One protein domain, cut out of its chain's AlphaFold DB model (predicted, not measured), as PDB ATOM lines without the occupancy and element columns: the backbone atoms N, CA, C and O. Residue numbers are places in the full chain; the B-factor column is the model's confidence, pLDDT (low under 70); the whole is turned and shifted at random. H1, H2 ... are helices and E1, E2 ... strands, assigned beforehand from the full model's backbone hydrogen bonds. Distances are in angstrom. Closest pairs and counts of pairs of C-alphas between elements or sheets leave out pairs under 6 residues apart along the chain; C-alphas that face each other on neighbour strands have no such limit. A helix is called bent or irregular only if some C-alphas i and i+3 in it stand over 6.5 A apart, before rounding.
ATOM      1  N   LEU A 179     198.683 143.271 154.340       95.69
ATOM      2  CA  LEU A 179     198.885 144.355 155.291       95.69
ATOM      3  C   LEU A 179     200.336 144.490 155.739       95.69
ATOM      4  O   LEU A 179     200.700 145.529 156.305       95.69
ATOM      5  N   GLY A 180     201.146 143.452 155.521       91.56
ATOM      6  CA  GLY A 180     202.488 143.330 156.076       91.56
ATOM      7  C   GLY A 180     203.469 144.353 155.513       91.56
ATOM      8  O   GLY A 180     204.326 144.839 156.260       91.56
ATOM      9  N   GLY A 181     203.279 144.736 154.248       91.44
ATOM     10  CA  GLY A 181     204.206 145.577 153.500       91.44
ATOM     11  C   GLY A 181     205.446 144.796 153.070       91.44
ATOM     12  O   GLY A 181     205.429 143.574 152.953       91.44
ATOM     13  N   ASP A 182     206.543 145.510 152.844       90.69
ATOM     14  CA  ASP A 182     207.814 144.904 152.458       90.69
ATOM     15  C   ASP A 182     208.335 143.919 153.527       90.69
ATOM     16  O   ASP A 182     208.392 144.238 154.716       90.69
ATOM     17  N   LEU A 183     208.750 142.718 153.111       87.44
ATOM     18  CA  LEU A 183     209.122 141.620 154.018       87.44
ATOM     19  C   LEU A 183     210.403 141.881 154.830       87.44
ATOM     20  O   LEU A 183     210.627 141.231 155.856       87.44
ATOM     21  N   GLU A 184     211.248 142.813 154.386       87.56
ATOM     22  CA  GLU A 184     212.520 143.164 155.028       87.56
ATOM     23  C   GLU A 184     212.404 144.426 155.879       87.56
ATOM     24  O   GLU A 184     212.913 144.522 157.000       87.56
ATOM     25  N   THR A 185     211.698 145.418 155.356       90.50
ATOM     26  CA  THR A 185     211.634 146.748 155.944       90.50
ATOM     27  C   THR A 185     210.306 147.035 156.621       90.50
ATOM     28  O   THR A 185     210.249 147.981 157.400       90.50
ATOM     29  N   GLY A 186     209.243 146.273 156.358       88.81
ATOM     30  CA  GLY A 186     207.879 146.566 156.809       88.81
ATOM     31  C   GLY A 186     207.311 147.875 156.249       88.81
ATOM     32  O   GLY A 186     206.256 148.322 156.697       88.81
ATOM     33  N   LYS A 187     208.013 148.530 155.313       90.00
ATOM     34  CA  LYS A 187     207.557 149.769 154.679       90.00
ATOM     35  C   LYS A 187     206.391 149.471 153.747       90.00
ATOM     36  O   LYS A 187     206.248 148.357 153.255       90.00
ATOM     37  N   LEU A 188     205.579 150.496 153.495       89.75
ATOM     38  CA  LEU A 188     204.389 150.408 152.642       89.75
ATOM     39  C   LEU A 188     203.322 149.410 153.141       89.75
ATOM     40  O   LEU A 188     202.394 149.083 152.403       89.75
ATOM     41  N   GLY A 189     203.439 148.936 154.385       93.19
ATOM     42  CA  GLY A 189     202.375 148.215 155.075       93.19
ATOM     43  C   GLY A 189     201.278 149.162 155.561       93.19
ATOM     44  O   GLY A 189     201.414 150.386 155.514       93.19
ATOM     45  N   ILE A 190     200.185 148.595 156.075       95.12
ATOM     46  CA  ILE A 190     199.050 149.392 156.575       95.12
ATOM     47  C   ILE A 190     199.390 150.182 157.850       95.12
ATOM     48  O   ILE A 190     198.756 151.192 158.153       95.12
ATOM     49  N   LEU A 191     200.378 149.712 158.617       95.50
ATOM     50  CA  LEU A 191     200.834 150.341 159.853       95.50
ATOM     51  C   LEU A 191     202.013 151.270 159.566       95.50
ATOM     52  O   LEU A 191     203.082 150.815 159.162       95.50
ATOM     53  N   THR A 192     201.825 152.563 159.823       91.06
ATOM     54  CA  THR A 192     202.868 153.581 159.670       91.06
ATOM     55  C   THR A 192     203.714 153.726 160.940       91.06
ATOM     56  O   THR A 192     203.307 153.332 162.039       91.06
ATOM     57  N   GLU A 193     204.918 154.287 160.804       87.31
ATOM     58  CA  GLU A 193     205.867 154.440 161.920       87.31
ATOM     59  C   GLU A 193     205.392 155.441 162.986       87.31
ATOM     60  O   GLU A 193     205.742 155.314 164.158       87.31
ATOM     61  N   ASP A 194     204.559 156.404 162.605       89.88
ATOM     62  CA  ASP A 194     203.995 157.452 163.455       89.88
ATOM     63  C   ASP A 194     202.638 157.075 164.076       89.88
ATOM     64  O   ASP A 194     202.185 157.732 165.014       89.88
ATOM     65  N   ALA A 195     202.005 155.985 163.630       92.44
ATOM     66  CA  ALA A 195     200.656 155.620 164.051       92.44
ATOM     67  C   ALA A 195     200.529 155.446 165.579       92.44
ATOM     68  O   ALA A 195     201.295 154.732 166.218       92.44
ATOM     69  N   SER A 196     199.508 156.024 166.203       94.44
ATOM     70  CA  SER A 196     199.081 155.635 167.557       94.44
ATOM     71  C   SER A 196     198.263 154.331 167.531       94.44
ATOM     72  O   SER A 196     197.683 154.015 166.484       94.44
ATOM     73  N   PRO A 197     198.114 153.597 168.657       94.12
ATOM     74  CA  PRO A 197     197.220 152.431 168.752       94.12
ATOM     75  C   PRO A 197     195.810 152.698 168.231       94.12
ATOM     76  O   PRO A 197     195.257 151.887 167.489       94.12
ATOM     77  N   SER A 198     195.254 153.869 168.542       93.81
ATOM     78  CA  SER A 198     193.927 154.281 168.081       93.81
ATOM     79  C   SER A 198     193.879 154.515 166.570       93.81
ATOM     80  O   SER A 198     192.924 154.101 165.915       93.81
ATOM     81  N   SER A 199     194.904 155.154 165.991       95.50
ATOM     82  CA  SER A 199     194.973 155.368 164.537       95.50
ATOM     83  C   SER A 199     195.191 154.067 163.759       95.50
ATOM     84  O   SER A 199     194.507 153.842 162.763       95.50
ATOM     85  N   ALA A 200     196.041 153.169 164.267       96.06
ATOM     86  CA  ALA A 200     196.277 151.847 163.699       96.06
ATOM     87  C   ALA A 200     195.000 150.995 163.729       96.06
ATOM     88  O   ALA A 200     194.609 150.416 162.717       96.06
ATOM     89  N   ALA A 201     194.292 150.984 164.863       95.69
ATOM     90  CA  ALA A 201     193.008 150.302 164.979       95.69
ATOM     91  C   ALA A 201     191.972 150.862 163.991       95.69
ATOM     92  O   ALA A 201     191.251 150.091 163.362       95.69
ATOM     93  N   ARG A 202     191.920 152.189 163.803       95.75
ATOM     94  CA  ARG A 202     191.019 152.835 162.836       95.75
ATOM     95  C   ARG A 202     191.338 152.441 161.392       95.75
ATOM     96  O   ARG A 202     190.404 152.215 160.628       95.75
ATOM     97  N   ALA A 203     192.618 152.336 161.038       95.31
ATOM     98  CA  ALA A 203     193.057 151.905 159.712       95.31
ATOM     99  C   ALA A 203     192.718 150.427 159.440       95.31
ATOM    100  O   ALA A 203     192.234 150.092 158.361       95.31
ATOM    101  N   LEU A 204     192.905 149.552 160.434       97.00
ATOM    102  CA  LEU A 204     192.633 148.115 160.320       97.00
ATOM    103  C   LEU A 204     191.139 147.769 160.361       97.00
ATOM    104  O   LEU A 204     190.717 146.805 159.729       97.00
ATOM    105  N   ALA A 205     190.324 148.530 161.093       96.25
ATOM    106  CA  ALA A 205     188.915 148.216 161.328       96.25
ATOM    107  C   ALA A 205     188.065 147.980 160.057       96.25
ATOM    108  O   ALA A 205     187.353 146.974 160.028       96.25
ATOM    109  N   PRO A 206     188.088 148.832 159.009       96.19
ATOM    110  CA  PRO A 206     187.327 148.559 157.785       96.19
ATOM    111  C   PRO A 206     187.797 147.283 157.075       96.19
ATOM    112  O   PRO A 206     186.974 146.518 156.578       96.19
ATOM    113  N   ILE A 207     189.100 147.008 157.104       97.00
ATOM    114  CA  ILE A 207     189.699 145.819 156.490       97.00
ATOM    115  C   ILE A 207     189.280 144.563 157.267       97.00
ATOM    116  O   ILE A 207     188.818 143.587 156.683       97.00
ATOM    117  N   ALA A 208     189.316 144.609 158.599       97.62
ATOM    118  CA  ALA A 208     188.843 143.523 159.453       97.62
ATOM    119  C   ALA A 208     187.347 143.228 159.242       97.62
ATOM    120  O   ALA A 208     186.961 142.065 159.128       97.62
ATOM    121  N   ARG A 209     186.506 144.266 159.122       96.69
ATOM    122  CA  ARG A 209     185.066 144.110 158.841       96.69
ATOM    123  C   ARG A 209     184.780 143.481 157.478       96.69
ATOM    124  O   ARG A 209     183.777 142.792 157.349       96.69
ATOM    125  N   SER A 210     185.666 143.655 156.497       95.62
ATOM    126  CA  SER A 210     185.553 142.991 155.188       95.62
ATOM    127  C   SER A 210     185.842 141.478 155.227       95.62
ATOM    128  O   SER A 210     185.668 140.786 154.227       95.62
ATOM    129  N   GLY A 211     186.270 140.947 156.379       96.06
ATOM    130  CA  GLY A 211     186.584 139.530 156.564       96.06
ATOM    131  C   GLY A 211     188.059 139.175 156.367       96.06
ATOM    132  O   GLY A 211     188.389 137.990 156.333       96.06
ATOM    133  N   ASN A 212     188.949 140.166 156.266       97.38
ATOM    134  CA  ASN A 212     190.390 139.940 156.204       97.38
ATOM    135  C   ASN A 212     190.912 139.418 157.557       97.38
ATOM    136  O   ASN A 212     190.919 140.139 158.559       97.38
ATOM    137  N   LEU A 213     191.344 138.155 157.594       97.81
ATOM    138  CA  LEU A 213     191.770 137.492 158.833       97.81
ATOM    139  C   LEU A 213     193.086 138.046 159.381       97.81
ATOM    140  O   LEU A 213     193.262 138.082 160.599       97.81
ATOM    141  N   GLU A 214     193.978 138.520 158.510       97.38
ATOM    142  CA  GLU A 214     195.212 139.179 158.928       97.38
ATOM    143  C   GLU A 214     194.904 140.508 159.630       97.38
ATOM    144  O   GLU A 214     195.450 140.770 160.701       97.38
ATOM    145  N   ALA A 215     193.956 141.296 159.113       98.12
ATOM    146  CA  ALA A 215     193.510 142.529 159.764       98.12
ATOM    147  C   ALA A 215     192.918 142.262 161.155       98.12
ATOM    148  O   ALA A 215     193.246 142.960 162.118       98.12
ATOM    149  N   VAL A 216     192.055 141.243 161.267       98.38
ATOM    150  CA  VAL A 216     191.462 140.819 162.548       98.38
ATOM    151  C   VAL A 216     192.569 140.405 163.519       98.38
ATOM    152  O   VAL A 216     192.582 140.848 164.666       98.38
ATOM    153  N   TYR A 217     193.538 139.618 163.054       98.44
ATOM    154  CA  TYR A 217     194.688 139.207 163.848       98.44
ATOM    155  C   TYR A 217     195.531 140.393 164.335       98.44
ATOM    156  O   TYR A 217     195.766 140.517 165.538       98.44
ATOM    157  N   MET A 218     195.949 141.291 163.435       98.00
ATOM    158  CA  MET A 218     196.737 142.480 163.782       98.00
ATOM    159  C   MET A 218     195.998 143.372 164.786       98.00
ATOM    160  O   MET A 218     196.599 143.844 165.750       98.00
ATOM    161  N   LEU A 219     194.686 143.564 164.606       97.44
ATOM    162  CA  LEU A 219     193.853 144.329 165.532       97.44
ATOM    163  C   LEU A 219     193.797 143.672 166.919       97.44
ATOM    164  O   LEU A 219     193.918 144.371 167.928       97.44
ATOM    165  N   GLY A 220     193.659 142.345 166.972       97.12
ATOM    166  CA  GLY A 220     193.710 141.569 168.211       97.12
ATOM    167  C   GLY A 220     195.045 141.742 168.934       97.12
ATOM    168  O   GLY A 220     195.064 142.097 170.110       97.12
ATOM    169  N   MET A 221     196.159 141.620 168.207       96.88
ATOM    170  CA  MET A 221     197.508 141.850 168.735       96.88
ATOM    171  C   MET A 221     197.677 143.274 169.288       96.88
ATOM    172  O   MET A 221     198.148 143.450 170.412       96.88
ATOM    173  N   ILE A 222     197.246 144.302 168.556       95.88
ATOM    174  CA  ILE A 222     197.323 145.696 169.023       95.88
ATOM    175  C   ILE A 222     196.468 145.904 170.278       95.88
ATOM    176  O   ILE A 222     196.908 146.573 171.214       95.88
ATOM    177  N   ARG A 223     195.266 145.319 170.358       94.25
ATOM    178  CA  ARG A 223     194.448 145.421 171.576       94.25
ATOM    179  C   ARG A 223     195.086 144.717 172.765       94.25
ATOM    180  O   ARG A 223     195.153 145.319 173.835       94.25
ATOM    181  N   SER A 224     195.644 143.530 172.551       92.00
ATOM    182  CA  SER A 224     196.327 142.768 173.592       92.00
ATOM    183  C   SER A 224     197.568 143.461 174.152       92.00
ATOM    184  O   SER A 224     197.795 143.410 175.354       92.00
ATOM    185  N   TYR A 225     198.372 144.104 173.305       91.75
ATOM    186  CA  TYR A 225     199.686 144.618 173.707       91.75
ATOM    187  C   TYR A 225     199.760 146.139 173.863       91.75
ATOM    188  O   TYR A 225     200.707 146.631 174.477       91.75
ATOM    189  N   CYS A 226     198.812 146.899 173.307       91.75
ATOM    190  CA  CYS A 226     198.898 148.362 173.280       91.75
ATOM    191  C   CYS A 226     197.739 149.083 173.968       91.75
ATOM    192  O   CYS A 226     197.833 150.282 174.172       91.75
ATOM    193  N   SER A 227     196.631 148.407 174.281       82.38
ATOM    194  CA  SER A 227     195.407 149.089 174.738       82.38
ATOM    195  C   SER A 227     195.007 148.793 176.180       82.38
ATOM    196  O   SER A 227     193.903 149.153 176.571       82.38
ATOM    197  N   GLY A 228     195.825 148.054 176.935       77.94
ATOM    198  CA  GLY A 228     195.495 147.605 178.296       77.94
ATOM    199  C   GLY A 228     194.318 146.619 178.390       77.94
ATOM    200  O   GLY A 228     194.085 146.051 179.450       77.94
ATOM    201  N   ASN A 229     193.601 146.367 177.290       84.38
ATOM    202  CA  ASN A 229     192.435 145.493 177.231       84.38
ATOM    203  C   ASN A 229     192.792 144.151 176.577       84.38
ATOM    204  O   ASN A 229     192.494 143.887 175.407       84.38
ATOM    205  N   VAL A 230     193.478 143.310 177.353       88.88
ATOM    206  CA  VAL A 230     193.927 141.985 176.907       88.88
ATOM    207  C   VAL A 230     192.742 141.077 176.586       88.88
ATOM    208  O   VAL A 230     192.796 140.357 175.591       88.88
ATOM    209  N   GLU A 231     191.664 141.156 177.367       90.50
ATOM    210  CA  GLU A 231     190.441 140.369 177.173       90.50
ATOM    211  C   GLU A 231     189.805 140.635 175.806       90.50
ATOM    212  O   GLU A 231     189.548 139.698 175.048       90.50
ATOM    213  N   GLN A 232     189.641 141.906 175.428       92.81
ATOM    214  CA  GLN A 232     189.127 142.262 174.106       92.81
ATOM    215  C   GLN A 232     190.057 141.772 172.989       92.81
ATOM    216  O   GLN A 232     189.584 141.287 171.962       92.81
ATOM    217  N   GLY A 233     191.374 141.866 173.183       94.88
ATOM    218  CA  GLY A 233     192.341 141.315 172.236       94.88
ATOM    219  C   GLY A 233     192.206 139.797 172.072       94.88
ATOM    220  O   GLY A 233     192.180 139.309 170.943       94.88
ATOM    221  N   ILE A 234     192.021 139.056 173.173       95.00
ATOM    222  CA  ILE A 234     191.768 137.607 173.159       95.00
ATOM    223  C   ILE A 234     190.495 137.292 172.365       95.00
ATOM    224  O   ILE A 234     190.546 136.439 171.483       95.00
ATOM    225  N   LEU A 235     189.387 138.001 172.602       96.25
ATOM    226  CA  LEU A 235     188.128 137.788 171.869       96.25
ATOM    227  C   LEU A 235     188.291 138.006 170.356       96.25
ATOM    228  O   LEU A 235     187.813 137.211 169.546       96.25
ATOM    229  N   ILE A 236     189.012 139.056 169.955       97.19
ATOM    230  CA  ILE A 236     189.283 139.339 168.538       97.19
ATOM    231  C   ILE A 236     190.165 138.240 167.920       97.19
ATOM    232  O   ILE A 236     189.907 137.788 166.804       97.19
ATOM    233  N   LEU A 237     191.180 137.760 168.641       97.75
ATOM    234  CA  LEU A 237     192.016 136.650 168.177       97.75
ATOM    235  C   LEU A 237     191.226 135.337 168.082       97.75
ATOM    236  O   LEU A 237     191.446 134.562 167.150       97.75
ATOM    237  N   GLN A 238     190.283 135.093 168.997       97.88
ATOM    238  CA  GLN A 238     189.390 133.933 168.939       97.88
ATOM    239  C   GLN A 238     188.540 133.969 167.671       97.88
ATOM    240  O   GLN A 238     188.436 132.955 166.989       97.88
ATOM    241  N   LEU A 239     188.030 135.141 167.283       97.50
ATOM    242  CA  LEU A 239     187.292 135.314 166.031       97.50
ATOM    243  C   LEU A 239     188.123 134.919 164.796       97.50
ATOM    244  O   LEU A 239     187.612 134.231 163.912       97.50
ATOM    245  N   ALA A 240     189.396 135.323 164.727       97.75
ATOM    246  CA  ALA A 240     190.294 134.909 163.644       97.75
ATOM    247  C   ALA A 240     190.594 133.399 163.695       97.75
ATOM    248  O   ALA A 240     190.545 132.717 162.671       97.75
ATOM    249  N   SER A 241     190.841 132.859 164.890       98.06
ATOM    250  CA  SER A 241     191.088 131.429 165.108       98.06
ATOM    251  C   SER A 241     189.897 130.557 164.692       98.06
ATOM    252  O   SER A 241     190.095 129.525 164.059       98.06
ATOM    253  N   CYS A 242     188.661 130.961 165.006       97.00
ATOM    254  CA  CYS A 242     187.440 130.250 164.607       97.00
ATOM    255  C   CYS A 242     187.259 130.194 163.084       97.00
ATOM    256  O   CYS A 242     186.588 129.302 162.576       97.00
ATOM    257  N   ARG A 243     187.893 131.112 162.345       96.81
ATOM    258  CA  ARG A 243     187.961 131.101 160.877       96.81
ATOM    259  C   ARG A 243     189.203 130.392 160.337       96.81
ATOM    260  O   ARG A 243     189.599 130.628 159.202       96.81
ATOM    261  N   SER A 244     189.804 129.519 161.143       96.38
ATOM    262  CA  SER A 244     190.985 128.725 160.794       96.38
ATOM    263  C   SER A 244     192.229 129.553 160.461       96.38
ATOM    264  O   SER A 244     193.073 129.124 159.679       96.38
ATOM    265  N   PHE A 245     192.383 130.739 161.062       97.62
ATOM    266  CA  PHE A 245     193.623 131.502 160.939       97.62
ATOM    267  C   PHE A 245     194.678 130.985 161.925       97.62
ATOM    268  O   PHE A 245     194.716 131.393 163.090       97.62
ATOM    269  N   SER A 246     195.557 130.096 161.460       97.94
ATOM    270  CA  SER A 246     196.479 129.340 162.321       97.94
ATOM    271  C   SER A 246     197.406 130.220 163.158       97.94
ATOM    272  O   SER A 246     197.693 129.901 164.313       97.94
ATOM    273  N   ARG A 247     197.833 131.371 162.620       97.25
ATOM    274  CA  ARG A 247     198.665 132.344 163.344       97.25
ATOM    275  C   ARG A 247     197.938 132.934 164.561       97.25
ATOM    276  O   ARG A 247     198.564 133.104 165.607       97.25
ATOM    277  N   ALA A 248     196.625 133.177 164.472       98.12
ATOM    278  CA  ALA A 248     195.821 133.611 165.619       98.12
ATOM    279  C   ALA A 248     195.658 132.496 166.655       98.12
ATOM    280  O   ALA A 248     195.842 132.746 167.845       98.12
ATOM    281  N   SER A 249     195.377 131.265 166.215       98.38
ATOM    282  CA  SER A 249     195.309 130.097 167.101       98.38
ATOM    283  C   SER A 249     196.629 129.904 167.857       98.38
ATOM    284  O   SER A 249     196.646 129.785 169.079       98.38
ATOM    285  N   TYR A 250     197.763 129.984 167.163       98.25
ATOM    286  CA  TYR A 250     199.082 129.926 167.786       98.25
ATOM    287  C   TYR A 250     199.309 131.061 168.797       98.25
ATOM    288  O   TYR A 250     199.754 130.811 169.918       98.25
ATOM    289  N   ALA A 251     198.972 132.304 168.439       96.94
ATOM    290  CA  ALA A 251     199.119 133.445 169.337       96.94
ATOM    291  C   ALA A 251     198.269 133.303 170.612       96.94
ATOM    292  O   ALA A 251     198.791 133.545 171.699       96.94
ATOM    293  N   LEU A 252     197.016 132.845 170.502       96.19
ATOM    294  CA  LEU A 252     196.162 132.518 171.651       96.19
ATOM    295  C   LEU A 252     196.772 131.426 172.519       96.19
ATOM    296  O   LEU A 252     196.827 131.570 173.739       96.19
ATOM    297  N   GLY A 253     197.276 130.366 171.885       96.31
ATOM    298  CA  GLY A 253     197.999 129.290 172.549       96.31
ATOM    299  C   GLY A 253     199.122 129.826 173.433       96.31
ATOM    300  O   GLY A 253     199.205 129.491 174.613       96.31
ATOM    301  N   LEU A 254     199.939 130.734 172.899       94.81
ATOM    302  CA  LEU A 254     201.000 131.381 173.666       94.81
ATOM    303  C   LEU A 254     200.459 132.299 174.763       94.81
ATOM    304  O   LEU A 254     200.946 132.225 175.883       94.81
ATOM    305  N   MET A 255     199.475 133.152 174.473       92.12
ATOM    306  CA  MET A 255     198.955 134.129 175.436       92.12
ATOM    307  C   MET A 255     198.294 133.475 176.649       92.12
ATOM    308  O   MET A 255     198.497 133.935 177.770       92.12
ATOM    309  N   LEU A 256     197.546 132.392 176.438       92.62
ATOM    310  CA  LEU A 256     196.773 131.714 177.480       92.62
ATOM    311  C   LEU A 256     197.601 130.720 178.304       92.62
ATOM    312  O   LEU A 256     197.107 130.214 179.308       92.62
ATOM    313  N   ARG A 257     198.856 130.453 177.917       91.69
ATOM    314  CA  ARG A 257     199.695 129.379 178.474       91.69
ATOM    315  C   ARG A 257     199.813 129.380 179.999       91.69
ATOM    316  O   ARG A 257     199.836 128.310 180.597       91.69
ATOM    317  N   ASP A 258     199.884 130.549 180.631       86.50
ATOM    318  CA  ASP A 258     200.054 130.636 182.090       86.50
ATOM    319  C   ASP A 258     198.750 130.837 182.862       86.50
ATOM    320  O   ASP A 258     198.740 130.644 184.074       86.50
ATOM    321  N   TYR A 259     197.671 131.216 182.175       85.44
ATOM    322  CA  TYR A 259     196.395 131.567 182.799       85.44
ATOM    323  C   TYR A 259     195.326 130.485 182.582       85.44
ATOM    324  O   TYR A 259     194.730 130.001 183.536       85.44
ATOM    325  N   ARG A 260     195.132 130.046 181.333       91.00
ATOM    326  CA  ARG A 260     194.177 128.999 180.931       91.00
ATOM    327  C   ARG A 260     194.904 127.926 180.131       91.00
ATOM    328  O   ARG A 260     194.897 127.933 178.900       91.00
ATOM    329  N   ARG A 261     195.567 127.010 180.842       92.50
ATOM    330  CA  ARG A 261     196.408 125.957 180.242       92.50
ATOM    331  C   ARG A 261     195.644 125.050 179.277       92.50
ATOM    332  O   ARG A 261     196.178 124.728 178.219       92.50
ATOM    333  N   ASP A 262     194.406 124.690 179.603       95.50
ATOM    334  CA  ASP A 262     193.596 123.813 178.751       95.50
ATOM    335  C   ASP A 262     193.201 124.499 177.441       95.50
ATOM    336  O   ASP A 262     193.394 123.938 176.361       95.50
ATOM    337  N   ASP A 263     192.757 125.758 177.512       95.25
ATOM    338  CA  ASP A 263     192.537 126.588 176.326       95.25
ATOM    339  C   ASP A 263     193.818 126.741 175.500       95.25
ATOM    340  O   ASP A 263     193.795 126.585 174.281       95.25
ATOM    341  N   SER A 264     194.946 127.030 176.154       95.75
ATOM    342  CA  SER A 264     196.245 127.152 175.492       95.75
ATOM    343  C   SER A 264     196.575 125.892 174.690       95.75
ATOM    344  O   SER A 264     196.845 125.979 173.489       95.75
ATOM    345  N   LYS A 265     196.459 124.712 175.313       97.06
ATOM    346  CA  LYS A 265     196.668 123.418 174.654       97.06
ATOM    347  C   LYS A 265     195.696 123.225 173.491       97.06
ATOM    348  O   LYS A 265     196.126 122.834 172.409       97.06
ATOM    349  N   LYS A 266     194.412 123.551 173.668       97.75
ATOM    350  CA  LYS A 266     193.389 123.476 172.611       97.75
ATOM    351  C   LYS A 266     193.769 124.311 171.387       97.75
ATOM    352  O   LYS A 266     193.727 123.796 170.271       97.75
ATOM    353  N   TYR A 267     194.160 125.570 171.576       98.31
ATOM    354  CA  TYR A 267     194.512 126.459 170.466       98.31
ATOM    355  C   TYR A 267     195.835 126.078 169.786       98.31
ATOM    356  O   TYR A 267     195.924 126.154 168.559       98.31
ATOM    357  N   LEU A 268     196.836 125.611 170.542       98.19
ATOM    358  CA  LEU A 268     198.073 125.074 169.962       98.19
ATOM    359  C   LEU A 268     197.792 123.824 169.121       98.19
ATOM    360  O   LEU A 268     198.252 123.743 167.985       98.19
ATOM    361  N   MET A 269     196.992 122.883 169.632       98.06
ATOM    362  CA  MET A 269     196.604 121.688 168.876       98.06
ATOM    363  C   MET A 269     195.812 122.044 167.617       98.06
ATOM    364  O   MET A 269     196.037 121.434 166.577       98.06
ATOM    365  N   LEU A 270     194.914 123.033 167.685       98.00
ATOM    366  CA  LEU A 270     194.161 123.508 166.522       98.00
ATOM    367  C   LEU A 270     195.094 124.034 165.421       98.00
ATOM    368  O   LEU A 270     194.952 123.638 164.267       98.00
ATOM    369  N   ALA A 271     196.067 124.877 165.779       98.31
ATOM    370  CA  ALA A 271     197.062 125.392 164.839       98.31
ATOM    371  C   ALA A 271     197.944 124.270 164.261       98.31
ATOM    372  O   ALA A 271     198.176 124.225 163.056       98.31
ATOM    373  N   ALA A 272     198.392 123.334 165.100       97.88
ATOM    374  CA  ALA A 272     199.196 122.192 164.668       97.88
ATOM    375  C   ALA A 272     198.426 121.270 163.708       97.88
ATOM    376  O   ALA A 272     198.968 120.853 162.693       97.88
ATOM    377  N   LYS A 273     197.132 121.019 163.954       97.50
ATOM    378  CA  LYS A 273     196.271 120.246 163.039       97.50
ATOM    379  C   LYS A 273     196.137 120.885 161.654       97.50
ATOM    380  O   LYS A 273     195.905 120.174 160.686       97.50
ATOM    381  N   GLN A 274     196.278 122.206 161.569       96.88
ATOM    382  CA  GLN A 274     196.290 122.960 160.313       96.88
ATOM    383  C   GLN A 274     197.679 122.978 159.645       96.88
ATOM    384  O   GLN A 274     197.863 123.670 158.650       96.88
ATOM    385  N   GLY A 275     198.665 122.253 160.186       95.69
ATOM    386  CA  GLY A 275     200.036 122.219 159.674       95.69
ATOM    387  C   GLY A 275     200.862 123.458 160.030       95.69
ATOM    388  O   GLY A 275     201.869 123.736 159.383       95.69
ATOM    389  N   TYR A 276     200.455 124.238 161.038       97.50
ATOM    390  CA  TYR A 276     201.195 125.435 161.432       97.50
ATOM    391  C   TYR A 276     202.449 125.067 162.229       97.50
ATOM    392  O   TYR A 276     202.397 124.838 163.441       97.50
ATOM    393  N   LEU A 277     203.591 125.057 161.542       96.88
ATOM    394  CA  LEU A 277     204.896 124.629 162.055       96.88
ATOM    395  C   LEU A 277     205.270 125.188 163.445       96.88
ATOM    396  O   LEU A 277     205.704 124.407 164.292       96.88
ATOM    397  N   PRO A 278     205.069 126.484 163.763       97.31
ATOM    398  CA  PRO A 278     205.382 127.005 165.096       97.31
ATOM    399  C   PRO A 278     204.578 126.365 166.225       97.31
ATOM    400  O   PRO A 278     205.058 126.309 167.355       97.31
ATOM    401  N   ALA A 279     203.348 125.930 165.947       97.69
ATOM    402  CA  ALA A 279     202.523 125.240 166.928       97.69
ATOM    403  C   ALA A 279     202.988 123.794 167.112       97.69
ATOM    404  O   ALA A 279     203.050 123.319 168.242       97.69
ATOM    405  N   GLU A 280     203.394 123.125 166.031       97.00
ATOM    406  CA  GLU A 280     204.004 121.795 166.109       97.00
ATOM    407  C   GLU A 280     205.293 121.820 166.939       97.00
ATOM    408  O   GLU A 280     205.459 120.978 167.811       97.00
ATOM    409  N   GLN A 281     206.134 122.850 166.789       95.69
ATOM    410  CA  GLN A 281     207.343 123.049 167.607       95.69
ATOM    411  C   GLN A 281     207.077 123.215 169.111       95.69
ATOM    412  O   GLN A 281     207.991 123.043 169.919       95.69
ATOM    413  N   GLU A 282     205.871 123.630 169.496       95.31
ATOM    414  CA  GLU A 282     205.477 123.754 170.902       95.31
ATOM    415  C   GLU A 282     204.928 122.436 171.471       95.31
ATOM    416  O   GLU A 282     204.886 122.287 172.691       95.31
ATOM    417  N   ILE A 283     204.513 121.496 170.613       95.44
ATOM    418  CA  ILE A 283     203.853 120.238 170.998       95.44
ATOM    419  C   ILE A 283     204.794 119.038 170.853       95.44
ATOM    420  O   ILE A 283     204.836 118.183 171.734       95.44
ATOM    421  N   LEU A 284     205.511 118.958 169.735       95.12
ATOM    422  CA  LEU A 284     206.371 117.839 169.377       95.12
ATOM    423  C   LEU A 284     207.734 117.943 170.062       95.12
ATOM    424  O   LEU A 284     208.241 119.031 170.358       95.12
ATOM    425  N   THR A 285     208.361 116.788 170.277       94.50
ATOM    426  CA  THR A 285     209.757 116.736 170.712       94.50
ATOM    427  C   THR A 285     210.692 117.194 169.588       94.50
ATOM    428  O   THR A 285     210.318 117.263 168.416       94.50
ATOM    429  N   GLY A 286     211.942 117.520 169.933       90.75
ATOM    430  CA  GLY A 286     212.936 117.931 168.933       90.75
ATOM    431  C   GLY A 286     213.249 116.844 167.899       90.75
ATOM    432  O   GLY A 286     213.511 117.170 166.746       90.75
ATOM    433  N   GLU A 287     213.185 115.575 168.302       93.81
ATOM    434  CA  GLU A 287     213.356 114.412 167.425       93.81
ATOM    435  C   GLU A 287     212.189 114.292 166.442       93.81
ATOM    436  O   GLU A 287     212.405 114.389 165.241       93.81
ATOM    437  N   GLN A 288     210.950 114.275 166.945       96.12
ATOM    438  CA  GLN A 288     209.741 114.244 166.113       96.12
ATOM    439  C   GLN A 288     209.671 115.411 165.116       96.12
ATOM    440  O   GLN A 288     209.239 115.240 163.977       96.12
ATOM    441  N   MET A 289     210.095 116.611 165.532       95.06
ATOM    442  CA  MET A 289     210.173 117.769 164.638       95.06
ATOM    443  C   MET A 289     211.181 117.560 163.506       95.06
ATOM    444  O   MET A 289     210.888 117.936 162.374       95.06
ATOM    445  N   ARG A 290     212.351 116.985 163.805       94.06
ATOM    446  CA  ARG A 290     213.403 116.725 162.818       94.06
ATOM    447  C   ARG A 290     213.020 115.591 161.874       94.06
ATOM    448  O   ARG A 290     213.278 115.706 160.685       94.06
ATOM    449  N   ASP A 291     212.350 114.556 162.364       95.88
ATOM    450  CA  ASP A 291     211.879 113.460 161.513       95.88
ATOM    451  C   ASP A 291     210.797 113.937 160.538       95.88
ATOM    452  O   ASP A 291     210.758 113.517 159.385       95.88
ATOM    453  N   LYS A 292     209.928 114.853 160.985       95.00
ATOM    454  CA  LYS A 292     208.824 115.369 160.171       95.00
ATOM    455  C   LYS A 292     209.238 116.468 159.190       95.00
ATOM    456  O   LYS A 292     208.729 116.498 158.074       95.00
ATOM    457  N   HIS A 293     210.100 117.395 159.611       94.00
ATOM    458  CA  HIS A 293     210.422 118.613 158.848       94.00
ATOM    459  C   HIS A 293     211.909 118.777 158.524       94.00
ATOM    460  O   HIS A 293     212.283 119.745 157.870       94.00
ATOM    461  N   GLY A 294     212.772 117.878 158.992       94.06
ATOM    462  CA  GLY A 294     214.217 118.042 158.881       94.06
ATOM    463  C   GLY A 294     214.755 119.194 159.734       94.06
ATOM    464  O   GLY A 294     214.193 119.583 160.766       94.06
ATOM    465  N   GLU A 295     215.896 119.737 159.319       90.69
ATOM    466  CA  GLU A 295     216.521 120.877 159.982       90.69
ATOM    467  C   GLU A 295     216.072 122.211 159.377       90.69
ATOM    468  O   GLU A 295     216.588 122.648 158.361       90.69
ATOM    469  N   LEU A 296     215.182 122.907 160.083       93.50
ATOM    470  CA  LEU A 296     214.584 124.167 159.620       93.50
ATOM    471  C   LEU A 296     215.532 125.365 159.651       93.50
ATOM    472  O   LEU A 296     215.911 125.793 160.740       93.50
ATOM    473  N   ASP A 297     215.899 125.972 158.534       95.19
ATOM    474  CA  ASP A 297     216.820 127.117 158.551       95.19
ATOM    475  C   ASP A 297     216.196 128.415 159.126       95.19
ATOM    476  O   ASP A 297     215.040 128.473 159.559       95.19
ATOM    477  N   ALA A 298     216.994 129.484 159.218       95.19
ATOM    478  CA  ALA A 298     216.513 130.759 159.748       95.19
ATOM    479  C   ALA A 298     215.469 131.434 158.836       95.19
ATOM    480  O   ALA A 298     214.565 132.102 159.346       95.19
ATOM    481  N   ASP A 299     215.567 131.257 157.520       94.38
ATOM    482  CA  ASP A 299     214.698 131.897 156.532       94.38
ATOM    483  C   ASP A 299     213.327 131.221 156.470       94.38
ATOM    484  O   ASP A 299     212.297 131.893 156.382       94.38
ATOM    485  N   GLU A 300     213.276 129.901 156.622       95.00
ATOM    486  CA  GLU A 300     212.045 129.135 156.788       95.00
ATOM    487  C   GLU A 300     211.300 129.550 158.055       95.00
ATOM    488  O   GLU A 300     210.100 129.837 158.008       95.00
ATOM    489  N   LEU A 301     212.006 129.659 159.185       95.81
ATOM    490  CA  LEU A 301     211.416 130.108 160.450       95.81
ATOM    491  C   LEU A 301     210.910 131.553 160.358       95.81
ATOM    492  O   LEU A 301     209.882 131.891 160.954       95.81
ATOM    493  N   ARG A 302     211.594 132.409 159.591       95.25
ATOM    494  CA  ARG A 302     211.227 133.817 159.415       95.25
ATOM    495  C   ARG A 302     209.822 133.993 158.841       95.25
ATOM    496  O   ARG A 302     209.115 134.896 159.280       95.25
ATOM    497  N   ARG A 303     209.385 133.119 157.928       94.31
ATOM    498  CA  ARG A 303     208.052 133.176 157.282       94.31
ATOM    499  C   ARG A 303     206.890 133.061 158.277       94.31
ATOM    500  O   ARG A 303     205.772 133.491 157.994       94.31
ATOM    501  N   TYR A 304     207.152 132.499 159.453       96.00
ATOM    502  CA  TYR A 304     206.158 132.315 160.506       96.00
ATOM    503  C   TYR A 304     206.129 133.438 161.545       96.00
ATOM    504  O   TYR A 304     205.213 133.473 162.375       96.00
ATOM    505  N   LEU A 305     207.113 134.341 161.527       95.94
ATOM    506  CA  LEU A 305     207.106 135.521 162.384       95.94
ATOM    507  C   LEU A 305     205.997 136.487 161.952       95.94
ATOM    508  O   LEU A 305     205.510 136.460 160.822       95.94
ATOM    509  N   ASP A 306     205.579 137.336 162.888       95.94
ATOM    510  CA  ASP A 306     204.630 138.404 162.583       95.94
ATOM    511  C   ASP A 306     205.232 139.390 161.559       95.94
ATOM    512  O   ASP A 306     206.458 139.548 161.509       95.94
ATOM    513  N   PRO A 307     204.404 140.099 160.771       94.81
ATOM    514  CA  PRO A 307     204.901 141.116 159.854       94.81
ATOM    515  C   PRO A 307     205.759 142.166 160.567       94.81
ATOM    516  O   PRO A 307     205.473 142.574 161.699       94.81
ATOM    517  N   ILE A 308     206.826 142.620 159.905       94.88
ATOM    518  CA  ILE A 308     207.802 143.546 160.502       94.88
ATOM    519  C   ILE A 308     207.140 144.860 160.921       94.88
ATOM    520  O   ILE A 308     207.464 145.391 161.984       94.88
ATOM    521  N   SER A 309     206.185 145.348 160.129       94.31
ATOM    522  CA  SER A 309     205.378 146.531 160.438       94.31
ATOM    523  C   SER A 309     204.651 146.390 161.783       94.31
ATOM    524  O   SER A 309     204.785 147.259 162.647       94.31
ATOM    525  N   LEU A 310     203.986 145.254 162.028       96.00
ATOM    526  CA  LEU A 310     203.345 144.954 163.313       96.00
ATOM    527  C   LEU A 310     204.370 144.846 164.449       96.00
ATOM    528  O   LEU A 310     204.191 145.460 165.498       96.00
ATOM    529  N   ASN A 311     205.461 144.103 164.266       95.12
ATOM    530  CA  ASN A 311     206.457 143.921 165.327       95.12
ATOM    531  C   ASN A 311     207.128 145.230 165.743       95.12
ATOM    532  O   ASN A 311     207.277 145.498 166.938       95.12
ATOM    533  N   ARG A 312     207.499 146.075 164.777       94.38
ATOM    534  CA  ARG A 312     208.035 147.411 165.060       94.38
ATOM    535  C   ARG A 312     207.013 148.272 165.780       94.38
ATOM    536  O   ARG A 312     207.376 148.946 166.741       94.38
ATOM    537  N   PHE A 313     205.751 148.209 165.361       95.25
ATOM    538  CA  PHE A 313     204.667 148.922 166.018       95.25
ATOM    539  C   PHE A 313     204.540 148.527 167.498       95.25
ATOM    540  O   PHE A 313     204.580 149.399 168.370       95.25
ATOM    541  N   LEU A 314     204.471 147.223 167.797       94.44
ATOM    542  CA  LEU A 314     204.368 146.708 169.167       94.44
ATOM    543  C   LEU A 314     205.586 147.096 170.020       94.44
ATOM    544  O   LEU A 314     205.429 147.590 171.139       94.44
ATOM    545  N   ARG A 315     206.797 146.939 169.472       92.50
ATOM    546  CA  ARG A 315     208.050 147.286 170.155       92.50
ATOM    547  C   ARG A 315     208.138 148.777 170.464       92.50
ATOM    548  O   ARG A 315     208.502 149.155 171.574       92.50
ATOM    549  N   ARG A 316     207.798 149.636 169.501       92.69
ATOM    550  CA  ARG A 316     207.789 151.091 169.686       92.69
ATOM    551  C   ARG A 316     206.789 151.489 170.767       92.69
ATOM    552  O   ARG A 316     207.143 152.236 171.673       92.69
ATOM    553  N   HIS A 317     205.570 150.952 170.715       92.12
ATOM    554  CA  HIS A 317     204.567 151.223 171.740       92.12
ATOM    555  C   HIS A 317     205.058 150.833 173.140       92.12
ATOM    556  O   HIS A 317     204.931 151.621 174.073       92.12
ATOM    557  N   TYR A 318     205.674 149.656 173.275       90.12
ATOM    558  CA  TYR A 318     206.280 149.201 174.528       90.12
ATOM    559  C   TYR A 318     207.336 150.182 175.067       90.12
ATOM    560  O   TYR A 318     207.337 150.486 176.256       90.12
ATOM    561  N   LEU A 319     208.213 150.708 174.204       88.88
ATOM    562  CA  LEU A 319     209.280 151.631 174.613       88.88
ATOM    563  C   LEU A 319     208.762 153.016 175.032       88.88
ATOM    564  O   LEU A 319     209.340 153.635 175.926       88.88
ATOM    565  N   HIS A 320     207.695 153.514 174.400       89.31
ATOM    566  CA  HIS A 320     207.189 154.868 174.662       89.31
ATOM    567  C   HIS A 320     206.070 154.926 175.705       89.31
ATOM    568  O   HIS A 320     205.964 155.932 176.411       89.31
ATOM    569  N   SER A 321     205.268 153.868 175.848       86.56
ATOM    570  CA  SER A 321     204.176 153.836 176.822       86.56
ATOM    571  C   SER A 321     204.721 153.974 178.247       86.56
ATOM    572  O   SER A 321     205.603 153.234 178.682       86.56
ATOM    573  N   THR A 322     204.235 154.972 178.982       83.00
ATOM    574  CA  THR A 322     204.573 155.180 180.398       83.00
ATOM    575  C   THR A 322     203.963 154.088 181.271       83.00
ATOM    576  O   THR A 322     204.632 153.572 182.159       83.00
ATOM    577  N   GLU A 323     202.743 153.662 180.950       79.38
ATOM    578  CA  GLU A 323     201.991 152.618 181.656       79.38
ATOM    579  C   GLU A 323     202.774 151.301 181.729       79.38
ATOM    580  O   GLU A 323     202.860 150.673 182.784       79.38
ATOM    581  N   VAL A 324     203.411 150.912 180.621       78.31
ATOM    582  CA  VAL A 324     204.178 149.660 180.526       78.31
ATOM    583  C   VAL A 324     205.569 149.777 181.165       78.31
ATOM    584  O   VAL A 324     206.151 148.771 181.573       78.31
ATOM    585  N   ARG A 325     206.104 150.998 181.303       77.75
ATOM    586  CA  ARG A 325     207.395 151.258 181.966       77.75
ATOM    587  C   ARG A 325     207.295 151.270 183.489       77.75
ATOM    588  O   ARG A 325     208.270 150.936 184.155       77.75
ATOM    589  N   CYS A 326     206.131 151.611 184.037       76.12
ATOM    590  CA  CYS A 326     205.894 151.644 185.485       76.12
ATOM    591  C   CYS A 326     205.694 150.254 186.114       76.12
ATOM    592  O   CYS A 326     205.548 150.135 187.327       76.12
ATOM    593  N   VAL A 327     205.689 149.196 185.306       78.81
ATOM    594  CA  VAL A 327     205.437 147.816 185.727       78.81
ATOM    595  C   VAL A 327     206.576 146.910 185.284       78.81
ATOM    596  O   VAL A 327     207.179 147.097 184.228       78.81
ATOM    597  N   GLN A 328     206.894 145.901 186.096       81.62
ATOM    598  CA  GLN A 328     207.956 144.962 185.750       81.62
ATOM    599  C   GLN A 328     207.533 144.130 184.541       81.62
ATOM    600  O   GLN A 328     206.645 143.284 184.627       81.62
ATOM    601  N   THR A 329     208.199 144.347 183.416       85.25
ATOM    602  CA  THR A 329     207.942 143.644 182.162       85.25
ATOM    603  C   THR A 329     209.233 143.062 181.598       85.25
ATOM    604  O   THR A 329     210.348 143.381 182.016       85.25
ATOM    605  N   SER A 330     209.086 142.114 180.683       86.38
ATOM    606  CA  SER A 330     210.174 141.557 179.889       86.38
ATOM    607  C   SER A 330     209.781 141.570 178.423       86.38
ATOM    608  O   SER A 330     208.639 141.254 178.099       86.38
ATOM    609  N   HIS A 331     210.719 141.927 177.552       90.50
ATOM    610  CA  HIS A 331     210.547 141.905 176.103       90.50
ATOM    611  C   HIS A 331     211.230 140.669 175.501       90.50
ATOM    612  O   HIS A 331     212.200 140.152 176.062       90.50
ATOM    613  N   CYS A 332     210.718 140.190 174.367       94.88
ATOM    614  CA  CYS A 332     211.307 139.070 173.649       94.88
ATOM    615  C   CYS A 332     212.710 139.443 173.138       94.88
ATOM    616  O   CYS A 332     212.919 140.534 172.621       94.88
ATOM    617  N   TRP A 333     213.677 138.540 173.244       95.12
ATOM    618  CA  TRP A 333     215.055 138.796 172.819       95.12
ATOM    619  C   TRP A 333     215.204 138.799 171.295       95.12
ATOM    620  O   TRP A 333     216.001 139.562 170.761       95.12
ATOM    621  N   ASN A 334     214.372 138.018 170.592       95.88
ATOM    622  CA  ASN A 334     214.306 138.045 169.132       95.88
ATOM    623  C   ASN A 334     213.997 139.479 168.635       95.88
ATOM    624  O   ASN A 334     212.895 139.973 168.889       95.88
ATOM    625  N   PRO A 335     214.900 140.136 167.885       92.56
ATOM    626  CA  PRO A 335     214.734 141.523 167.457       92.56
ATOM    627  C   PRO A 335     213.651 141.715 166.397       92.56
ATOM    628  O   PRO A 335     213.204 142.845 166.196       92.56
ATOM    629  N   LEU A 336     213.228 140.635 165.734       93.50
ATOM    630  CA  LEU A 336     212.087 140.643 164.824       93.50
ATOM    631  C   LEU A 336     210.758 140.414 165.548       93.50
ATOM    632  O   LEU A 336     209.732 140.356 164.893       93.50
ATOM    633  N   CYS A 337     210.747 140.279 166.873       94.75
ATOM    634  CA  CYS A 337     209.532 140.130 167.661       94.75
ATOM    635  C   CYS A 337     209.298 141.394 168.493       94.75
ATOM    636  O   CYS A 337     210.206 141.858 169.173       94.75
ATOM    637  N   GLY A 338     208.081 141.940 168.461       89.81
ATOM    638  CA  GLY A 338     207.688 143.090 169.289       89.81
ATOM    639  C   GLY A 338     206.943 142.727 170.576       89.81
ATOM    640  O   GLY A 338     206.388 143.605 171.237       89.81
ATOM    641  N   ARG A 339     206.843 141.434 170.906       92.69
ATOM    642  CA  ARG A 339     206.020 140.949 172.022       92.69
ATOM    643  C   ARG A 339     206.738 141.109 173.363       92.69
ATOM    644  O   ARG A 339     207.934 140.842 173.495       92.69
ATOM    645  N   TRP A 340     205.963 141.451 174.386       89.81
ATOM    646  CA  TRP A 340     206.417 141.617 175.766       89.81
ATOM    647  C   TRP A 340     205.483 140.908 176.762       89.81
ATOM    648  O   TRP A 340     204.411 140.448 176.399       89.81
ATOM    649  N   ALA A 341     205.899 140.738 178.009       86.81
ATOM    650  CA  ALA A 341     205.104 140.074 179.037       86.81
ATOM    651  C   ALA A 341     205.358 140.698 180.403       86.81
ATOM    652  O   ALA A 341     206.488 141.099 180.697       86.81
ATOM    653  N   PHE A 342     204.334 140.736 181.253       79.50
ATOM    654  CA  PHE A 342     204.498 141.139 182.644       79.50
ATOM    655  C   PHE A 342     205.320 140.089 183.390       79.50
ATOM    656  O   PHE A 342     205.089 138.882 183.284       79.50
ATOM    657  N   LYS A 343     206.298 140.551 184.166       74.81
ATOM    658  CA  LYS A 343     206.931 139.717 185.175       74.81
ATOM    659  C   LYS A 343     205.880 139.526 186.255       74.81
ATOM    660  O   LYS A 343     205.298 140.499 186.725       74.81
ATOM    661  N   THR A 344     205.602 138.283 186.628       60.16
ATOM    662  CA  THR A 344     204.712 138.056 187.761       60.16
ATOM    663  C   THR A 344     205.274 138.796 188.951       60.16
ATOM    664  O   THR A 344     206.456 138.610 189.256       60.16
ATOM    665  N   VAL A 440     199.644 138.806 179.595       70.88
ATOM    666  CA  VAL A 440     200.358 138.059 178.549       70.88
ATOM    667  C   VAL A 440     201.279 137.008 179.190       70.88
ATOM    668  O   VAL A 440     201.938 137.303 180.189       70.88
ATOM    669  N   SER A 441     201.355 135.800 178.611       77.25
ATOM    670  CA  SER A 441     202.198 134.706 179.122       77.25
ATOM    671  C   SER A 441     203.667 135.097 179.315       77.25
ATOM    672  O   SER A 441     204.277 135.788 178.496       77.25
ATOM    673  N   ARG A 442     204.248 134.564 180.392       83.69
ATOM    674  CA  ARG A 442     205.660 134.588 180.760       83.69
ATOM    675  C   ARG A 442     206.546 134.138 179.610       83.69
ATOM    676  O   ARG A 442     206.214 133.253 178.825       83.69
ATOM    677  N   MET A 443     207.742 134.705 179.570       90.88
ATOM    678  CA  MET A 443     208.751 134.347 178.582       90.88
ATOM    679  C   MET A 443     209.572 133.135 179.014       90.88
ATOM    680  O   MET A 443     209.931 132.995 180.182       90.88
ATOM    681  N   LYS A 444     209.925 132.293 178.044       91.62
ATOM    682  CA  LYS A 444     210.876 131.191 178.200       91.62
ATOM    683  C   LYS A 444     212.292 131.751 178.261       91.62
ATOM    684  O   LYS A 444     212.647 132.598 177.449       91.62
ATOM    685  N   MET A 445     213.110 131.277 179.190       93.56
ATOM    686  CA  MET A 445     214.523 131.659 179.246       93.56
ATOM    687  C   MET A 445     215.366 130.725 178.377       93.56
ATOM    688  O   MET A 445     215.039 129.547 178.227       93.56
ATOM    689  N   CYS A 446     216.463 131.239 177.823       95.50
ATOM    690  CA  CYS A 446     217.483 130.392 177.216       95.50
ATOM    691  C   CYS A 446     218.036 129.425 178.272       95.50
ATOM    692  O   CYS A 446     218.444 129.856 179.348       95.50
ATOM    693  N   SER A 447     218.061 128.126 177.973       92.69
ATOM    694  CA  SER A 447     218.541 127.105 178.911       92.69
ATOM    695  C   SER A 447     220.037 127.226 179.210       92.69
ATOM    696  O   SER A 447     220.453 126.873 180.309       92.69
ATOM    697  N   SER A 448     220.820 127.749 178.260       93.56
ATOM    698  CA  SER A 448     222.265 127.943 178.404       93.56
ATOM    699  C   SER A 448     222.582 129.202 179.219       93.56
ATOM    700  O   SER A 448     222.990 129.088 180.369       93.56
ATOM    701  N   CYS A 449     222.331 130.407 178.693       94.81
ATOM    702  CA  CYS A 449     222.723 131.635 179.399       94.81
ATOM    703  C   CYS A 449     221.740 132.104 180.480       94.81
ATOM    704  O   CYS A 449     222.077 133.002 181.241       94.81
ATOM    705  N   ARG A 450     220.494 131.598 180.506       93.19
ATOM    706  CA  ARG A 450     219.394 132.026 181.406       93.19
ATOM    707  C   ARG A 450     219.069 133.533 181.412       93.19
ATOM    708  O   ARG A 450     218.231 133.974 182.193       93.19
ATOM    709  N   ARG A 451     219.672 134.322 180.516       91.94
ATOM    710  CA  ARG A 451     219.500 135.783 180.413       91.94
ATOM    711  C   ARG A 451     218.551 136.189 179.293       91.94
ATOM    712  O   ARG A 451     217.659 137.005 179.518       91.94
ATOM    713  N   ALA A 452     218.706 135.598 178.110       95.06
ATOM    714  CA  ALA A 452     217.805 135.854 176.994       95.06
ATOM    715  C   ALA A 452     216.425 135.235 177.252       95.06
ATOM    716  O   ALA A 452     216.317 134.102 177.732       95.06
ATOM    717  N   LYS A 453     215.369 135.985 176.923       95.12
ATOM    718  CA  LYS A 453     213.965 135.623 177.153       95.12
ATOM    719  C   LYS A 453     213.197 135.622 175.839       95.12
ATOM    720  O   LYS A 453     213.272 136.586 175.093       95.12
ATOM    721  N   TYR A 454     212.416 134.588 175.567       96.25
ATOM    722  CA  TYR A 454     211.674 134.420 174.321       96.25
ATOM    723  C   TYR A 454     210.193 134.178 174.596       96.25
ATOM    724  O   TYR A 454     209.834 133.422 175.499       96.25
ATOM    725  N   CYS A 455     209.305 134.777 173.801       94.75
ATOM    726  CA  CYS A 455     207.867 134.519 173.929       94.75
ATOM    727  C   CYS A 455     207.485 133.095 173.479       94.75
ATOM    728  O   CYS A 455     206.517 132.523 173.987       94.75
ATOM    729  N   SER A 456     208.262 132.501 172.567       95.69
ATOM    730  CA  SER A 456     208.007 131.176 171.999       95.69
ATOM    731  C   SER A 456     209.275 130.444 171.559       95.69
ATOM    732  O   SER A 456     210.349 131.044 171.446       95.69
ATOM    733  N   LYS A 457     209.136 129.142 171.277       95.62
ATOM    734  CA  LYS A 457     210.189 128.294 170.713       95.62
ATOM    735  C   LYS A 457     210.610 128.768 169.324       95.62
ATOM    736  O   LYS A 457     211.806 128.825 169.066       95.62
ATOM    737  N   LEU A 458     209.655 129.200 168.493       96.69
ATOM    738  CA  LEU A 458     209.921 129.809 167.186       96.69
ATOM    739  C   LEU A 458     210.905 130.982 167.303       96.69
ATOM    740  O   LEU A 458     211.926 131.004 166.624       96.69
ATOM    741  N   CYS A 459     210.630 131.934 168.204       97.56
ATOM    742  CA  CYS A 459     211.500 133.097 168.388       97.56
ATOM    743  C   CYS A 459     212.900 132.711 168.878       97.56
ATOM    744  O   CYS A 459     213.876 133.306 168.435       97.56
ATOM    745  N   GLN A 460     212.996 131.723 169.772       96.81
ATOM    746  CA  GLN A 460     214.279 131.220 170.263       96.81
ATOM    747  C   GLN A 460     215.088 130.537 169.153       96.81
ATOM    748  O   GLN A 460     216.281 130.794 169.016       96.81
ATOM    749  N   LEU A 461     214.454 129.657 168.375       95.94
ATOM    750  CA  LEU A 461     215.113 128.914 167.301       95.94
ATOM    751  C   LEU A 461     215.555 129.835 166.170       95.94
ATOM    752  O   LEU A 461     216.680 129.691 165.703       95.94
ATOM    753  N   TYR A 462     214.719 130.800 165.780       97.31
ATOM    754  CA  TYR A 462     215.085 131.795 164.777       97.31
ATOM    755  C   TYR A 462     216.329 132.585 165.204       97.31
ATOM    756  O   TYR A 462     217.300 132.644 164.459       97.31
ATOM    757  N   ASP A 463     216.341 133.134 166.423       97.19
ATOM    758  CA  ASP A 463     217.466 133.936 166.929       97.19
ATOM    759  C   ASP A 463     218.763 133.115 167.082       97.19
ATOM    760  O   ASP A 463     219.876 133.598 166.855       97.19
ATOM    761  N   TRP A 464     218.622 131.830 167.418       96.12
ATOM    762  CA  TRP A 464     219.740 130.892 167.451       96.12
ATOM    763  C   TRP A 464     220.284 130.586 166.050       96.12
ATOM    764  O   TRP A 464     221.491 130.689 165.826       96.12
ATOM    765  N   ARG A 465     219.406 130.224 165.105       96.31
ATOM    766  CA  ARG A 465     219.778 129.820 163.738       96.31
ATOM    767  C   ARG A 465     220.225 130.989 162.870       96.31
ATOM    768  O   ARG A 465     221.086 130.796 162.024       96.31
ATOM    769  N   SER A 466     219.767 132.210 163.147       95.75
ATOM    770  CA  SER A 466     220.308 133.422 162.519       95.75
ATOM    771  C   SER A 466     221.731 133.757 162.996       95.75
ATOM    772  O   SER A 466     222.291 134.775 162.599       95.75
ATOM    773  N   GLY A 467     222.300 132.973 163.921       94.88
ATOM    774  CA  GLY A 467     223.670 133.110 164.417       94.88
ATOM    775  C   GLY A 467     223.896 134.245 165.418       94.88
ATOM    776  O   GLY A 467     225.000 134.362 165.950       94.88
ATOM    777  N   ARG A 468     222.877 135.061 165.715       94.75
ATOM    778  CA  ARG A 468     222.985 136.221 166.611       94.75
ATOM    779  C   ARG A 468     223.093 135.769 168.060       94.75
ATOM    780  O   ARG A 468     224.155 135.902 168.670       94.75
ATOM    781  N   HIS A 469     222.041 135.140 168.585       95.56
ATOM    782  CA  HIS A 469     222.064 134.697 169.973       95.56
ATOM    783  C   HIS A 469     223.124 133.622 170.220       95.56
ATOM    784  O   HIS A 469     223.701 133.595 171.298       95.56
ATOM    785  N   LYS A 470     223.439 132.767 169.238       94.94
ATOM    786  CA  LYS A 470     224.480 131.735 169.385       94.94
ATOM    787  C   LYS A 470     225.832 132.332 169.810       94.94
ATOM    788  O   LYS A 470     226.474 131.782 170.702       94.94
ATOM    789  N   LYS A 471     226.225 133.470 169.225       94.19
ATOM    790  CA  LYS A 471     227.458 134.199 169.576       94.19
ATOM    791  C   LYS A 471     227.338 134.904 170.930       94.19
ATOM    792  O   LYS A 471     228.233 134.808 171.763       94.19
ATOM    793  N   GLU A 472     226.211 135.566 171.179       94.62
ATOM    794  CA  GLU A 472     225.971 136.296 172.433       94.62
ATOM    795  C   GLU A 472     225.821 135.367 173.647       94.62
ATOM    796  O   GLU A 472     226.183 135.734 174.761       94.62
ATOM    797  N   CYS A 473     225.287 134.160 173.461       95.25
ATOM    798  CA  CYS A 473     224.922 133.249 174.543       95.25
ATOM    799  C   CYS A 473     226.128 132.847 175.397       95.25
ATOM    800  O   CYS A 473     226.014 132.827 176.621       95.25
ATOM    801  N   GLN A 474     227.275 132.579 174.767       90.75
ATOM    802  CA  GLN A 474     228.519 132.235 175.466       90.75
ATOM    803  C   GLN A 474     228.992 133.393 176.348       90.75
ATOM    804  O   GLN A 474     229.244 133.218 177.538       90.75
ATOM    805  N   TYR A 475     229.018 134.602 175.788       91.12
ATOM    806  CA  TYR A 475     229.403 135.803 176.520       91.12
ATOM    807  C   TYR A 475     228.453 136.087 177.691       91.12
ATOM    808  O   TYR A 475     228.881 136.384 178.802       91.12
ATOM    809  N   LEU A 476     227.146 135.945 177.459       89.25
ATOM    810  CA  LEU A 476     226.128 136.162 178.479       89.25
ATOM    811  C   LEU A 476     226.203 135.137 179.617       89.25
ATOM    812  O   LEU A 476     225.909 135.514 180.752       89.25
ATOM    813  N   GLY A 477     226.563 133.885 179.319       84.00
ATOM    814  CA  GLY A 477     226.723 132.810 180.303       84.00
ATOM    815  C   GLY A 477     227.954 132.984 181.195       84.00
ATOM    816  O   GLY A 477     227.879 132.703 182.385       84.00
ATOM    817  N   ASN A 478     229.040 133.533 180.647       81.56
ATOM    818  CA  ASN A 478     230.295 133.753 181.377       81.56
ATOM    819  C   ASN A 478     230.269 134.986 182.298       81.56
ATOM    820  O   ASN A 478     231.184 135.186 183.084       81.56
ATOM    821  N   GLN A 479     229.235 135.825 182.207       75.19
ATOM    822  CA  GLN A 479     229.054 137.011 183.053       75.19
ATOM    823  C   GLN A 479     228.278 136.734 184.355       75.19
ATOM    824  O   GLN A 479     227.759 137.670 184.964       75.19
TER     825      GLN A 479
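Overview. This is residues 179 to 344 and 440 to 479 of the 481 residues of the protein "Hypothetical protein" of Attheya septentrionalis (UniProt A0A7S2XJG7). Six helices, H1 to H6, run up and down one after another in a zigzag row, and H9 packs on H2. H11 packs on H6 beyond the other end of this row, with H8 on it and H12 meeting it at a corner; the small hairpin E1 and E2 lies off the row. The printed part has 206 residues with ten named helices, H1 to H10, then the antiparallel strands E1 and E2, then H11 and H12. The class is mostly helix, and the whole is compact and rounded, with a radius of gyration of the C-alphas of 16.6 A and spans of 46 by 38 by 34 A.

Along the chain. After residues 179 to 196, with no named element, H1 is residues 197 to 209, 17.8 A long, from C-alpha 197 at (197.220, 152.431, 168.752); it is only just irregular, C-alphas 203 and 206 being 6.9 A apart. H2 is residues 213 to 226, 19.4 A, H3 230 to 242, 18.2 A, H4 246 to 256, 15.3 A, and H5 261 to 273, 18.1 A. H6 is 277 to 283, H7 286 to 293, H8 298 to 302, H9 308 to 320, 18.1 A, and H10 322 to 325. E1 is 329 to 331 and E2 340 to 342. H11 is 457 to 465, and H12, 468 to 478, 16.7 A, ends with C-alpha 478 at (230.295, 133.753, 181.377).

Arrangement. H2, H3 and H4 form an up and down bundle, each running against the one before. H2 and H3 touch at Ser 224 and Val 230, their closest C-alphas, 4.2 A, at a shallow tilt of 17 degrees; H3 and H4 touch at Ser 241 and Ser 249, 4.9 A, at 34 degrees, only just short of steep. H1 touches H2 at Ala 208 and Ala 215, 4.8 A, and H9 touches H2 at Cys 226 and His 317, 6.5 A. H5 touches H4 at Gly 253 and Ser 264, 4.0 A, and, with residues 268 to 272 alone, H6 at Ala 272 and Glu 280, 5.0 A. H7 is close to but not clearly touching H6, at Gln 281 and Met 289, 6.7 A. H11 touches H6 at Pro 278 and Leu 458, 5.7 A, and H8 at Ala 298 and Arg 465, 5.2 A. H12 touches H11 only at the corner, only just, with 3 pairs of C-alphas within 8 A, closest Trp 464 and Lys 470, 5.2 A; H10 so touches H9, with 3 pairs, closest Tyr 318 and Val 324, 6.4 A. In the hairpin E1 and E2, N 330 and O 341 are within hydrogen-bond range, 2.8 A. Every O i to N i+4 pair is within range in H2, H3, H4, H5, H7, H8, H9 and H11, but 7 of 9 in H1, 2 of 3 in H6 and 5 of 7 in H12; H10 is too short for one.

Size, cuts and confidence. The farthest C-alphas, of Ser 210 and Asn 478, are 52.7 A apart. Residues 345 to 439 are not printed, and C-alphas 344 and 440 are 10.2 A apart across this cut; of the links printed whole none is long. Mean pLDDT of the printed part is 93.0, with residue 344 alone under 70.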